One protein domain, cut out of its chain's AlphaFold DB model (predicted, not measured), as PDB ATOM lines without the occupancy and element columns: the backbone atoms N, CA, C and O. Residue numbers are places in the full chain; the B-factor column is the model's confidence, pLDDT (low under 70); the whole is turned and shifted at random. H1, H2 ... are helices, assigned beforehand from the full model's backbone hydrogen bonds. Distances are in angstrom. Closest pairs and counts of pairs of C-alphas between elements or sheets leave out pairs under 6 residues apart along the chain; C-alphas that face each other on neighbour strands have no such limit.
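AT A GLANCE: This is residues 55 to 155 of the 184 residues of the protein "Cytochrome C" of Acidimicrobiia bacterium (UniProt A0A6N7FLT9). What would one see first in this model? Two helical groups sit toward the two ends of an elongated body: H7 with H5 side by side with it and H1 meeting it about perpendicularly, and H4 with H2 packed on it and H3 at the corner where H4 begins. H1 leads through a single residue into H2, near the middle, while H6 touches no helix. What is it built of? The printed part has 101 residues with seven named helices, H1 to H7 in order along the chain, and no named strand; its class is all helix. How large is its outline? It is compact, with a radius of gyration of the C-alphas of 13.6 A, and spans 44 by 28 by 20 A.

HOW THE PARTS SIT: What touches the longest helix? H7, residues 135 to 153, touches H5, residues 108 to 115, at a shallow tilt of 5 degrees, opposite ways; their closest C-alphas, those of Ala 111 and Val 142, are 4.9 A apart. With residues 137 to 144 alone, H7 touches H1, residues 55 to 63, about perpendicular at 78 degrees; the closest C-alphas, those of Ser 56 and Leu 141, are 5.5 A apart. What lies farther out? H2, residues 65 to 68, meets H1 only through their link and touches H4, residues 83 to 97, where the closest C-alphas, those of Cys 67 and Val 91, are 4.5 A apart. H3, residues 76 to 79, and H4 touch only at the corner, with the C-alphas of Ala 78 and Ser 84 closest at 4.0 A. H6, residues 122 to 127, touches no helix, and H4 and H7 are apart. Do the backbones pair along the helices? Every O i to N i+4 pair is within hydrogen-bond range in H1, H4, H5 and H7, and 1 of 2 in H6; H2 and H3 are too short for such a pair.

IN THESE COORDINATES: Where is the longest helix? H7 measures 27.4 A from C-alpha 135 at (27.027, 40.934, -15.922) to C-alpha 153 at (26.776, 56.286, 6.769). How long are the others? H4 measures 21.4 A from first to last C-alpha, H1 12.2 A, H5 11.1 A, H6 9.1 A, H3 5.8 A and H2 4.9 A. Where does H1 begin? Its C-alpha 55 is at (32.862, 36.454, -3.552).

THE WHOLE: How far does the domain reach? The two C-alphas farthest apart, those of Ala 81 and Gly 154, are 44.9 A apart. Is it printed without a break? The printed part has no cut, and no link is long. Where is confidence low? The mean pLDDT of the printed part is 93.3, and residues 152 to 155, of which 152 and 153 belong to H7, are under 70.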
ATOM      1  N   GLU A  55      33.000  36.295  -2.102       98.00
ATOM      2  CA  GLU A  55      32.862  36.454  -3.552       98.00
ATOM      3  C   GLU A  55      33.073  37.911  -3.971       98.00
ATOM      4  O   GLU A  55      33.956  38.190  -4.780       98.00
ATOM      5  N   SER A  56      32.354  38.856  -3.356       97.69
ATOM      6  CA  SER A  56      32.547  40.287  -3.628       97.69
ATOM      7  C   SER A  56      33.972  40.741  -3.311       97.69
ATOM      8  O   SER A  56      34.552  41.529  -4.050       97.69
ATOM      9  N   ALA A  57      34.568  40.188  -2.251       97.69
ATOM     10  CA  ALA A  57      35.943  40.470  -1.863       97.69
ATOM     11  C   ALA A  57      36.963  39.980  -2.911       97.69
ATOM     12  O   ALA A  57      37.983  40.636  -3.140       97.69
ATOM     13  N   ALA A  58      36.706  38.834  -3.547       98.25
ATOM     14  CA  ALA A  58      37.542  38.296  -4.618       98.25
ATOM     15  C   ALA A  58      37.388  39.100  -5.918       98.25
ATOM     16  O   ALA A  58      38.389  39.434  -6.552       98.25
ATOM     17  N   LEU A  59      36.153  39.467  -6.277       98.31
ATOM     18  CA  LEU A  59      35.870  40.313  -7.439       98.31
ATOM     19  C   LEU A  59      36.529  41.685  -7.306       98.31
ATOM     20  O   LEU A  59      37.203  42.134  -8.230       98.31
ATOM     21  N   ALA A  60      36.410  42.318  -6.139       97.56
ATOM     22  CA  ALA A  60      37.043  43.601  -5.871       97.56
ATOM     23  C   ALA A  60      38.571  43.534  -5.964       97.56
ATOM     24  O   ALA A  60      39.192  44.420  -6.551       97.56
ATOM     25  N   ARG A  61      39.194  42.466  -5.447       97.81
ATOM     26  CA  ARG A  61      40.645  42.265  -5.582       97.81
ATOM     27  C   ARG A  61      41.074  42.157  -7.040       97.81
ATOM     28  O   ARG A  61      42.040  42.796  -7.433       97.81
ATOM     29  N   ALA A  62      40.327  41.412  -7.849       97.62
ATOM     30  CA  ALA A  62      40.637  41.238  -9.265       97.62
ATOM     31  C   ALA A  62      40.372  42.496 -10.114       97.62
ATOM     32  O   ALA A  62      41.041  42.709 -11.125       97.62
ATOM     33  N   ALA A  63      39.376  43.307  -9.744       97.75
ATOM     34  CA  ALA A  63      38.899  44.422 -10.561       97.75
ATOM     35  C   ALA A  63      39.399  45.801 -10.104       97.75
ATOM     36  O   ALA A  63      39.545  46.692 -10.942       97.75
ATOM     37  N   CYS A  64      39.661  45.987  -8.807       97.12
ATOM     38  CA  CYS A  64      39.825  47.310  -8.201       97.12
ATOM     39  C   CYS A  64      41.159  47.491  -7.465       97.12
ATOM     40  O   CYS A  64      41.723  48.587  -7.496       97.12
ATOM     41  N   TYR A  65      41.669  46.451  -6.790       97.56
ATOM     42  CA  TYR A  65      42.772  46.606  -5.825       97.56
ATOM     43  C   TYR A  65      44.081  47.067  -6.469       97.56
ATOM     44  O   TYR A  65      44.835  47.806  -5.838       97.56
ATOM     45  N   ASP A  66      44.329  46.743  -7.736       97.44
ATOM     46  CA  ASP A  66      45.528  47.222  -8.424       97.44
ATOM     47  C   ASP A  66      45.616  48.754  -8.494       97.44
ATOM     48  O   ASP A  66      46.715  49.305  -8.435       97.44
ATOM     49  N   CYS A  67      44.484  49.462  -8.532       96.88
ATOM     50  CA  CYS A  67      44.449  50.928  -8.570       96.88
ATOM     51  C   CYS A  67      44.007  51.568  -7.246       96.88
ATOM     52  O   CYS A  67      44.484  52.650  -6.917       96.88
ATOM     53  N   HIS A  68      43.128  50.907  -6.490       97.19
ATOM     54  CA  HIS A  68      42.448  51.455  -5.309       97.19
ATOM     55  C   HIS A  68      42.857  50.758  -4.003       97.19
ATOM     56  O   HIS A  68      42.065  50.663  -3.073       97.19
ATOM     57  N   SER A  69      44.074  50.224  -3.910       97.50
ATOM     58  CA  SER A  69      44.584  49.630  -2.667       97.50
ATOM     59  C   SER A  69      46.082  49.873  -2.499       97.50
ATOM     60  O   SER A  69      46.790  50.212  -3.454       97.50
ATOM     61  N   ASN A  70      46.593  49.645  -1.291       97.81
ATOM     62  CA  ASN A  70      48.026  49.547  -1.028       97.81
ATOM     63  C   ASN A  70      48.597  48.163  -1.391       97.81
ATOM     64  O   ASN A  70      49.764  47.906  -1.126       97.81
ATOM     65  N   GLU A  71      47.818  47.288  -2.023       97.19
ATOM     66  CA  GLU A  71      48.189  45.918  -2.391       97.19
ATOM     67  C   GLU A  71      48.378  45.748  -3.907       97.19
ATOM     68  O   GLU A  71      48.301  44.640  -4.420       97.19
ATOM     69  N   THR A  72      48.660  46.836  -4.633       97.25
ATOM     70  CA  THR A  72      48.825  46.819  -6.096       97.25
ATOM     71  C   THR A  72      49.811  45.754  -6.577       97.25
ATOM     72  O   THR A  72      50.986  45.771  -6.184       97.25
ATOM     73  N   GLU A  73      49.375  44.898  -7.503       95.88
ATOM     74  CA  GLU A  73      50.258  44.000  -8.240       95.88
ATOM     75  C   GLU A  73      50.848  44.732  -9.449       95.88
ATOM     76  O   GLU A  73      50.229  44.891 -10.497       95.88
ATOM     77  N   TRP A  74      52.083  45.215  -9.314       96.06
ATOM     78  CA  TRP A  74      52.721  46.004 -10.367       96.06
ATOM     79  C   TRP A  74      53.116  45.134 -11.573       96.06
ATOM     80  O   TRP A  74      54.018  44.295 -11.461       96.06
ATOM     81  N   PRO A  75      52.517  45.342 -12.761       94.69
ATOM     82  CA  PRO A  75      52.823  44.531 -13.932       94.69
ATOM     83  C   PRO A  75      54.203  44.880 -14.502       94.69
ATOM     84  O   PRO A  75      54.707  45.987 -14.331       94.69
ATOM     85  N   PHE A  76      54.817  43.976 -15.273       94.50
ATOM     86  CA  PHE A  76      56.174  44.190 -15.809       94.50
ATOM     87  C   PHE A  76      56.316  45.481 -16.642       94.50
ATOM     88  O   PHE A  76      57.369  46.117 -16.645       94.50
ATOM     89  N   TYR A  77      55.258  45.896 -17.348       93.12
ATOM     90  CA  TYR A  77      55.272  47.119 -18.151       93.12
ATOM     91  C   TYR A  77      55.190  48.391 -17.298       93.12
ATOM     92  O   TYR A  77      55.501  49.469 -17.802       93.12
ATOM     93  N   ALA A  78      54.851  48.279 -16.008       95.94
ATOM     94  CA  ALA A  78      54.992  49.370 -15.053       95.94
ATOM     95  C   ALA A  78      56.462  49.758 -14.852       95.94
ATOM     96  O   ALA A  78      56.726  50.841 -14.374       95.94
ATOM     97  N   TYR A  79      57.435  48.944 -15.271       94.81
ATOM     98  CA  TYR A  79      58.865  49.236 -15.104       94.81
ATOM     99  C   TYR A  79      59.539  49.781 -16.371       94.81
ATOM    100  O   TYR A  79      60.741  50.040 -16.360       94.81
ATOM    101  N   VAL A  80      58.797  49.957 -17.470       95.06
ATOM    102  CA  VAL A  80      59.351  50.381 -18.767       95.06
ATOM    103  C   VAL A  80      58.737  51.708 -19.192       95.06
ATOM    104  O   VAL A  80      57.523  51.819 -19.364       95.06
ATOM    105  N   ALA A  81      59.567  52.726 -19.409       95.56
ATOM    106  CA  ALA A  81      59.093  54.023 -19.874       95.56
ATOM    107  C   ALA A  81      58.640  53.957 -21.348       95.56
ATOM    108  O   ALA A  81      59.251  53.243 -22.153       95.56
ATOM    109  N   PRO A  82      57.605  54.725 -21.737       94.00
ATOM    110  CA  PRO A  82      56.832  55.655 -20.901       94.00
ATOM    111  C   PRO A  82      55.659  54.995 -20.154       94.00
ATOM    112  O   PRO A  82      54.953  55.682 -19.424       94.00
ATOM    113  N   MET A  83      55.424  53.687 -20.325       95.00
ATOM    114  CA  MET A  83      54.282  52.990 -19.710       95.00
ATOM    115  C   MET A  83      54.310  53.056 -18.186       95.00
ATOM    116  O   MET A  83      53.275  53.308 -17.574       95.00
ATOM    117  N   SER A  84      55.499  52.948 -17.595       95.88
ATOM    118  CA  SER A  84      55.724  53.141 -16.164       95.88
ATOM    119  C   SER A  84      55.142  54.441 -15.617       95.88
ATOM    120  O   SER A  84      54.665  54.497 -14.485       95.88
ATOM    121  N   TRP A  85      55.137  55.500 -16.426       95.38
ATOM    122  CA  TRP A  85      54.657  56.801 -15.995       95.38
ATOM    123  C   TRP A  85      53.137  56.827 -15.892       95.38
ATOM    124  O   TRP A  85      52.597  57.350 -14.921       95.38
ATOM    125  N   PHE A  86      52.462  56.246 -16.883       94.69
ATOM    126  CA  PHE A  86      51.005  56.168 -16.907       94.69
ATOM    127  C   PHE A  86      50.497  55.277 -15.780       94.69
ATOM    128  O   PHE A  86      49.705  55.738 -14.971       94.69
ATOM    129  N   VAL A  87      51.049  54.066 -15.642       95.75
ATOM    130  CA  VAL A  87      50.629  53.135 -14.583       95.75
ATOM    131  C   VAL A  87      50.813  53.760 -13.205       95.75
ATOM    132  O   VAL A  87      49.896  53.733 -12.391       95.75
ATOM    133  N   ARG A  88      51.970  54.382 -12.947       95.25
ATOM    134  CA  ARG A  88      52.198  55.043 -11.663       95.25
ATOM    135  C   ARG A  88      51.205  56.174 -11.413       95.25
ATOM    136  O   ARG A  88      50.660  56.255 -10.319       95.25
ATOM    137  N   ARG A  89      50.975  57.035 -12.407       95.31
ATOM    138  CA  ARG A  89      50.012  58.136 -12.294       95.31
ATOM    139  C   ARG A  89      48.609  57.614 -11.986       95.31
ATOM    140  O   ARG A  89      47.957  58.180 -11.115       95.31
ATOM    141  N   ASP A  90      48.175  56.575 -12.690       95.69
ATOM    142  CA  ASP A  90      46.830  56.013 -12.570       95.69
ATOM    143  C   ASP A  90      46.626  55.375 -11.191       95.69
ATOM    144  O   ASP A  90      45.629  55.657 -10.539       95.69
ATOM    145  N   VAL A  91      47.603  54.611 -10.682       96.94
ATOM    146  CA  VAL A  91      47.551  54.042  -9.321       96.94
ATOM    147  C   VAL A  91      47.587  55.138  -8.255       96.94
ATOM    148  O   VAL A  91      46.818  55.108  -7.299       96.94
ATOM    149  N   GLU A  92      48.456  56.142  -8.405       95.81
ATOM    150  CA  GLU A  92      48.503  57.276  -7.477       95.81
ATOM    151  C   GLU A  92      47.194  58.076  -7.477       95.81
ATOM    152  O   GLU A  92      46.816  58.618  -6.443       95.81
ATOM    153  N   GLN A  93      46.526  58.201  -8.628       95.94
ATOM    154  CA  GLN A  93      45.234  58.871  -8.733       95.94
ATOM    155  C   GLN A  93      44.108  58.024  -8.143       95.94
ATOM    156  O   GLN A  93      43.382  58.542  -7.302       95.94
ATOM    157  N   GLY A  94      44.033  56.739  -8.492       95.69
ATOM    158  CA  GLY A  94      43.037  55.814  -7.954       95.69
ATOM    159  C   GLY A  94      43.061  55.784  -6.429       95.69
ATOM    160  O   GLY A  94      42.042  56.054  -5.804       95.69
ATOM    161  N   ARG A  95      44.243  55.611  -5.821       96.25
ATOM    162  CA  ARG A  95      44.423  55.638  -4.357       96.25
ATOM    163  C   ARG A  95      44.040  56.964  -3.692       96.25
ATOM    164  O   ARG A  95      43.805  56.967  -2.492       96.25
ATOM    165  N   ARG A  96      44.068  58.095  -4.411       94.25
ATOM    166  CA  ARG A  96      43.642  59.403  -3.867       94.25
ATOM    167  C   ARG A  96      42.130  59.578  -3.892       94.25
ATOM    168  O   ARG A  96      41.618  60.349  -3.093       94.25
ATOM    169  N   GLU A  97      41.466  58.946  -4.852       93.62
ATOM    170  CA  GLU A  97      40.010  58.990  -4.998       93.62
ATOM    171  C   GLU A  97      39.346  57.947  -4.089       93.62
ATOM    172  O   GLU A  97      38.324  58.238  -3.481       93.62
ATOM    173  N   LEU A  98      39.953  56.762  -3.955       94.56
ATOM    174  CA  LEU A  98      39.477  55.675  -3.100       94.56
ATOM    175  C   LEU A  98      40.617  54.698  -2.772       94.56
ATOM    176  O   LEU A  98      41.309  54.230  -3.684       94.56
ATOM    177  N   ASN A  99      40.787  54.332  -1.495       96.25
ATOM    178  CA  ASN A  99      41.765  53.323  -1.078       96.25
ATOM    179  C   ASN A  99      41.208  52.304  -0.066       96.25
ATOM    180  O   ASN A  99      41.111  52.557   1.136       96.25
ATOM    181  N   PHE A 100      40.955  51.086  -0.545       95.94
ATOM    182  CA  PHE A 100      40.435  49.966   0.244       95.94
ATOM    183  C   PHE A 100      41.387  49.460   1.337       95.94
ATOM    184  O   PHE A 100      40.956  48.701   2.196       95.94
ATOM    185  N   SER A 101      42.660  49.875   1.335       96.81
ATOM    186  CA  SER A 101      43.639  49.496   2.362       96.81
ATOM    187  C   SER A 101      43.743  50.496   3.521       96.81
ATOM    188  O   SER A 101      44.594  50.320   4.403       96.81
ATOM    189  N   LEU A 102      42.942  51.566   3.515       93.62
ATOM    190  CA  LEU A 102      42.981  52.623   4.531       93.62
ATOM    191  C   LEU A 102      41.775  52.612   5.483       93.62
ATOM    192  O   LEU A 102      41.765  53.384   6.437       93.62
ATOM    193  N   GLY A 103      40.787  51.734   5.262       83.19
ATOM    194  CA  GLY A 103      39.505  51.798   5.975       83.19
ATOM    195  C   GLY A 103      38.728  53.083   5.671       83.19
ATOM    196  O   GLY A 103      37.938  53.536   6.494       83.19
ATOM    197  N   GLU A 104      39.011  53.696   4.520       82.69
ATOM    198  CA  GLU A 104      38.322  54.886   4.042       82.69
ATOM    199  C   GLU A 104      36.887  54.563   3.638       82.69
ATOM    200  O   GLU A 104      36.541  53.436   3.273       82.69
ATOM    201  N   ARG A 105      36.053  55.597   3.703       78.88
ATOM    202  CA  ARG A 105      34.661  55.524   3.304       78.88
ATOM    203  C   ARG A 105      34.536  55.367   1.786       78.88
ATOM    204  O   ARG A 105      35.137  56.128   1.035       78.88
ATOM    205  N   VAL A 106      33.729  54.395   1.362       83.19
ATOM    206  CA  VAL A 106      33.342  54.224  -0.043       83.19
ATOM    207  C   VAL A 106      32.261  55.258  -0.363       83.19
ATOM    208  O   VAL A 106      31.318  55.427   0.409       83.19
ATOM    209  N   THR A 107      32.440  56.001  -1.454       81.50
ATOM    210  CA  THR A 107      31.455  56.965  -1.960       81.50
ATOM    211  C   THR A 107      30.539  56.304  -2.988       81.50
ATOM    212  O   THR A 107      30.927  55.321  -3.618       81.50
ATOM    213  N   ASP A 108      29.357  56.888  -3.178       77.06
ATOM    214  CA  ASP A 108      28.340  56.509  -4.172       77.06
ATOM    215  C   ASP A 108      28.886  56.419  -5.607       77.06
ATOM    216  O   ASP A 108      28.466  55.571  -6.401       77.06
ATOM    217  N   ASP A 109      29.905  57.225  -5.917       88.56
ATOM    218  CA  ASP A 109      30.608  57.199  -7.203       88.56
ATOM    219  C   ASP A 109      31.173  55.807  -7.564       88.56
ATOM    220  O   ASP A 109      31.290  55.467  -8.746       88.56
ATOM    221  N   ALA A 110      31.547  54.981  -6.578       93.50
ATOM    222  CA  ALA A 110      32.184  53.691  -6.834       93.50
ATOM    223  C   ALA A 110      31.200  52.669  -7.423       93.50
ATOM    224  O   ALA A 110      31.514  52.014  -8.425       93.50
ATOM    225  N   ALA A 111      30.012  52.529  -6.825       95.75
ATOM    226  CA  ALA A 111      28.972  51.643  -7.337       95.75
ATOM    227  C   ALA A 111      28.485  52.095  -8.724       95.75
ATOM    228  O   ALA A 111      28.352  51.260  -9.627       95.75
ATOM    229  N   GLU A 112      28.293  53.404  -8.930       96.06
ATOM    230  CA  GLU A 112      27.863  53.958 -10.219       96.06
ATOM    231  C   GLU A 112      28.896  53.700 -11.328       96.06
ATOM    232  O   GLU A 112      28.537  53.211 -12.405       96.06
ATOM    233  N   ALA A 113      30.184  53.921 -11.048       96.62
ATOM    234  CA  ALA A 113      31.256  53.697 -12.015       96.62
ATOM    235  C   ALA A 113      31.400  52.219 -12.428       96.62
ATOM    236  O   ALA A 113      31.787  51.898 -13.558       96.62
ATOM    237  N   VAL A 114      31.097  51.279 -11.528       97.38
ATOM    238  CA  VAL A 114      31.055  49.852 -11.883       97.38
ATOM    239  C   VAL A 114      29.797  49.535 -12.693       97.38
ATOM    240  O   VAL A 114      29.880  48.819 -13.697       97.38
ATOM    241  N   ALA A 115      28.642  50.083 -12.303       97.25
ATOM    242  CA  ALA A 115      27.364  49.849 -12.970       97.25
ATOM    243  C   ALA A 115      27.379  50.322 -14.435       97.25
ATOM    244  O   ALA A 115      27.021  49.558 -15.343       97.25
ATOM    245  N   ASP A 116      27.868  51.538 -14.692       96.50
ATOM    246  CA  ASP A 116      27.959  52.118 -16.038       96.50
ATOM    247  C   ASP A 116      29.089  51.502 -16.899       96.50
ATOM    248  O   ASP A 116      29.116  51.635 -18.131       96.50
ATOM    249  N   GLY A 117      29.989  50.743 -16.265       95.50
ATOM    250  CA  GLY A 117      31.099  50.033 -16.893       95.50
ATOM    251  C   GLY A 117      32.300  50.914 -17.250       95.50
ATOM    252  O   GLY A 117      33.142  50.486 -18.064       95.50
ATOM    253  N   SER A 118      32.380  52.120 -16.683       95.75
ATOM    254  CA  SER A 118      33.567  52.979 -16.700       95.75
ATOM    255  C   SER A 118      34.702  52.362 -15.878       95.75
ATOM    256  O   SER A 118      35.855  52.405 -16.323       95.75
ATOM    257  N   MET A 119      34.368  51.666 -14.787       96.56
ATOM    258  CA  MET A 119      35.278  50.864 -13.975       96.56
ATOM    259  C   MET A 119      34.991  49.350 -14.097       96.56
ATOM    260  O   MET A 119      33.841  48.921 -14.038       96.56
ATOM    261  N   PRO A 120      36.023  48.501 -14.273       97.06
ATOM    262  CA  PRO A 120      37.399  48.863 -14.609       97.06
ATOM    263  C   PRO A 120      37.519  49.402 -16.054       97.06
ATOM    264  O   PRO A 120      36.823  48.918 -16.966       97.06
ATOM    265  N   PRO A 121      38.450  50.337 -16.334       96.62
ATOM    266  CA  PRO A 121      38.577  50.950 -17.652       96.62
ATOM    267  C   PRO A 121      38.815  49.918 -18.759       96.62
ATOM    268  O   PRO A 121      39.503  48.910 -18.582       96.62
ATOM    269  N   ARG A 122      38.285  50.170 -19.962       95.69
ATOM    270  CA  ARG A 122      38.407  49.230 -21.098       95.69
ATOM    271  C   ARG A 122      39.860  48.881 -21.435       95.69
ATOM    272  O   ARG A 122      40.151  47.725 -21.733       95.69
ATOM    273  N   GLY A 123      40.762  49.865 -21.381       94.62
ATOM    274  CA  GLY A 123      42.195  49.654 -21.612       94.62
ATOM    275  C   GLY A 123      42.823  48.731 -20.568       94.62
ATOM    276  O   GLY A 123      43.586  47.835 -20.924       94.62
ATOM    277  N   TYR A 124      42.418  48.879 -19.304       95.56
ATOM    278  CA  TYR A 124      42.845  48.005 -18.217       95.56
ATOM    279  C   TYR A 124      42.393  46.561 -18.456       95.56
ATOM    280  O   TYR A 124      43.216  45.649 -18.496       95.56
ATOM    281  N   ARG A 125      41.103  46.361 -18.755       96.38
ATOM    282  CA  ARG A 125      40.508  45.047 -19.066       96.38
ATOM    283  C   ARG A 125      41.103  44.368 -20.301       96.38
ATOM    284  O   ARG A 125      41.002  43.148 -20.452       96.38
ATOM    285  N   ALA A 126      41.678  45.125 -21.233       95.69
ATOM    286  CA  ALA A 126      42.353  44.553 -22.395       95.69
ATOM    287  C   ALA A 126      43.638  43.813 -21.991       95.69
ATOM    288  O   ALA A 126      43.915  42.749 -22.543       95.69
ATOM    289  N   LEU A 127      44.371  44.354 -21.013       94.75
ATOM    290  CA  LEU A 127      45.632  43.805 -20.506       94.75
ATOM    291  C   LEU A 127      45.442  42.885 -19.291       94.75
ATOM    292  O   LEU A 127      46.265  41.999 -19.081       94.75
ATOM    293  N   HIS A 128      44.331  43.031 -18.565       95.81
ATOM    294  CA  HIS A 128      43.971  42.223 -17.398       95.81
ATOM    295  C   HIS A 128      42.625  41.528 -17.619       95.81
ATOM    296  O   HIS A 128      41.576  42.040 -17.224       95.81
ATOM    297  N   PRO A 129      42.617  40.347 -18.260       95.31
ATOM    298  CA  PRO A 129      41.393  39.577 -18.450       95.31
ATOM    299  C   PRO A 129      40.704  39.199 -17.135       95.31
ATOM    300  O   PRO A 129      39.484  39.106 -17.127       95.31
ATOM    301  N   GLY A 130      41.463  39.029 -16.043       94.88
ATOM    302  CA  GLY A 130      40.922  38.736 -14.709       94.88
ATOM    303  C   GLY A 130      40.081  39.868 -14.109       94.88
ATOM    304  O   GLY A 130      39.220  39.601 -13.288       94.88
ATOM    305  N   ALA A 131      40.258  41.106 -14.579       96.62
ATOM    306  CA  ALA A 131      39.456  42.261 -14.168       96.62
ATOM    307  C   ALA A 131      38.156  42.417 -14.982       96.62
ATOM    308  O   ALA A 131      37.451  43.423 -14.873       96.62
ATOM    309  N   ARG A 132      37.857  41.484 -15.897       97.25
ATOM    310  CA  ARG A 132      36.628  41.524 -16.697       97.25
ATOM    311  C   ARG A 132      35.492  40.903 -15.905       97.25
ATOM    312  O   ARG A 132      35.425  39.690 -15.788       97.25
ATOM    313  N   LEU A 133      34.578  41.755 -15.466       97.44
ATOM    314  CA  LEU A 133      33.338  41.340 -14.830       97.44
ATOM    315  C   LEU A 133      32.327  40.903 -15.897       97.44
ATOM    316  O   LEU A 133      32.061  41.644 -16.853       97.44
ATOM    317  N   SER A 134      31.764  39.710 -15.728       97.56
ATOM    318  CA  SER A 134      30.483  39.336 -16.327       97.56
ATOM    319  C   SER A 134      29.354  40.209 -15.775       97.56
ATOM    320  O   SER A 134      29.538  40.936 -14.800       97.56
ATOM    321  N   ASP A 135      28.174  40.149 -16.391       97.62
ATOM    322  CA  ASP A 135      27.027  40.934 -15.922       97.62
ATOM    323  C   ASP A 135      26.634  40.535 -14.489       97.62
ATOM    324  O   ASP A 135      26.425  41.400 -13.648       97.62
ATOM    325  N   GLN A 136      26.673  39.237 -14.169       97.88
ATOM    326  CA  GLN A 136      26.406  38.747 -12.816       97.88
ATOM    327  C   GLN A 136      27.463  39.212 -11.804       97.88
ATOM    328  O   GLN A 136      27.114  39.678 -10.726       97.88
ATOM    329  N   GLU A 137      28.751  39.110 -12.140       98.44
ATOM    330  CA  GLU A 137      29.827  39.571 -11.250       98.44
ATOM    331  C   GLU A 137      29.774  41.087 -11.042       98.44
ATOM    332  O   GLU A 137      30.056  41.572  -9.947       98.44
ATOM    333  N   ARG A 138      29.385  41.843 -12.076       98.25
ATOM    334  CA  ARG A 138      29.165  43.284 -11.968       98.25
ATOM    335  C   ARG A 138      28.033  43.581 -10.996       98.25
ATOM    336  O   ARG A 138      28.242  44.376 -10.090       98.25
ATOM    337  N   ASP A 139      26.887  42.925 -11.145       98.12
ATOM    338  CA  ASP A 139      25.742  43.123 -10.254       98.12
ATOM    339  C   ASP A 139      26.090  42.768  -8.800       98.12
ATOM    340  O   ASP A 139      25.702  43.492  -7.882       98.12
ATOM    341  N   THR A 140      26.856  41.692  -8.582       98.38
ATOM    342  CA  THR A 140      27.373  41.313  -7.256       98.38
ATOM    343  C   THR A 140      28.290  42.392  -6.681       98.38
ATOM    344  O   THR A 140      28.171  42.745  -5.508       98.38
ATOM    345  N   LEU A 141      29.209  42.929  -7.489       97.94
ATOM    346  CA  LEU A 141      30.159  43.943  -7.034       97.94
ATOM    347  C   LEU A 141      29.479  45.292  -6.758       97.94
ATOM    348  O   LEU A 141      29.801  45.919  -5.753       97.94
ATOM    349  N   VAL A 142      28.517  45.709  -7.588       97.75
ATOM    350  CA  VAL A 142      27.715  46.928  -7.377       97.75
ATOM    351  C   VAL A 142      26.951  46.839  -6.060       97.75
ATOM    352  O   VAL A 142      27.077  47.727  -5.227       97.75
ATOM    353  N   GLN A 143      26.236  45.734  -5.820       97.31
ATOM    354  CA  GLN A 143      25.519  45.529  -4.555       97.31
ATOM    355  C   GLN A 143      26.461  45.566  -3.349       97.31
ATOM    356  O   GLN A 143      26.127  46.137  -2.314       97.31
ATOM    357  N   ALA A 144      27.647  44.968  -3.474       96.62
ATOM    358  CA  ALA A 144      28.629  44.979  -2.402       96.62
ATOM    359  C   ALA A 144      29.163  46.390  -2.108       96.62
ATOM    360  O   ALA A 144      29.316  46.729  -0.939       96.62
ATOM    361  N   LEU A 145      29.419  47.199  -3.140       95.88
ATOM    362  CA  LEU A 145      29.843  48.596  -2.993       95.88
ATOM    363  C   LEU A 145      28.757  49.448  -2.323       95.88
ATOM    364  O   LEU A 145      29.066  50.137  -1.359       95.88
ATOM    365  N   THR A 146      27.487  49.294  -2.711       95.12
ATOM    366  CA  THR A 146      26.365  49.997  -2.063       95.12
ATOM    367  C   THR A 146      26.243  49.657  -0.572       95.12
ATOM    368  O   THR A 146      26.038  50.537   0.257       95.12
ATOM    369  N   VAL A 147      26.449  48.394  -0.182       93.56
ATOM    370  CA  VAL A 147      26.455  48.018   1.247       93.56
ATOM    371  C   VAL A 147      27.629  48.660   1.998       93.56
ATOM    372  O   VAL A 147      27.483  49.044   3.164       93.56
ATOM    373  N   LEU A 148      28.800  48.775   1.359       91.31
ATOM    374  CA  LEU A 148      29.959  49.456   1.943       91.31
ATOM    375  C   LEU A 148      29.699  50.956   2.136       91.31
ATOM    376  O   LEU A 148      30.088  51.510   3.161       91.31
ATOM    377  N   GLU A 149      29.008  51.600   1.197       88.25
ATOM    378  CA  GLU A 149      28.585  53.001   1.307       88.25
ATOM    379  C   GLU A 149      27.669  53.192   2.531       88.25
ATOM    380  O   GLU A 149      27.996  53.961   3.440       88.25
ATOM    381  N   GLU A 150      26.597  52.403   2.641       84.06
ATOM    382  CA  GLU A 150      25.617  52.489   3.738       84.06
ATOM    383  C   GLU A 150      26.230  52.208   5.124       84.06
ATOM    384  O   GLU A 150      25.914  52.873   6.117       84.06
ATOM    385  N   THR A 151      27.140  51.232   5.222       76.44
ATOM    386  CA  THR A 151      27.801  50.904   6.503       76.44
ATOM    387  C   THR A 151      28.683  52.035   7.015       76.44
ATOM    388  O   THR A 151      28.851  52.180   8.228       76.44
ATOM    389  N   THR A 152      29.194  52.874   6.119       65.06
ATOM    390  CA  THR A 152      29.948  54.072   6.495       65.06
ATOM    391  C   THR A 152      29.072  55.300   6.759       65.06
ATOM    392  O   THR A 152      29.550  56.261   7.353       65.06
ATOM    393  N   GLU A 153      27.785  55.274   6.393       60.72
ATOM    394  CA  GLU A 153      26.776  56.286   6.769       60.72
ATOM    395  C   GLU A 153      26.214  56.055   8.161       60.72
ATOM    396  O   GLU A 153      26.091  56.988   8.956       60.72
ATOM    397  N   GLY A 154      25.928  54.796   8.491       52.34
ATOM    398  CA  GLY A 154      25.380  54.421   9.793       52.34
ATOM    399  C   GLY A 154      26.328  54.662  10.973       52.34
ATOM    400  O   GLY A 154      25.867  54.717  12.112       52.34
ATOM    401  N   ALA A 155      27.632  54.823  10.725       52.81
ATOM    402  CA  ALA A 155      28.626  55.105  11.762       52.81
ATOM    403  C   ALA A 155      28.626  56.576  12.226       52.81
ATOM    404  O   ALA A 155      28.958  56.838  13.382       52.81
TER     405      ALA A 155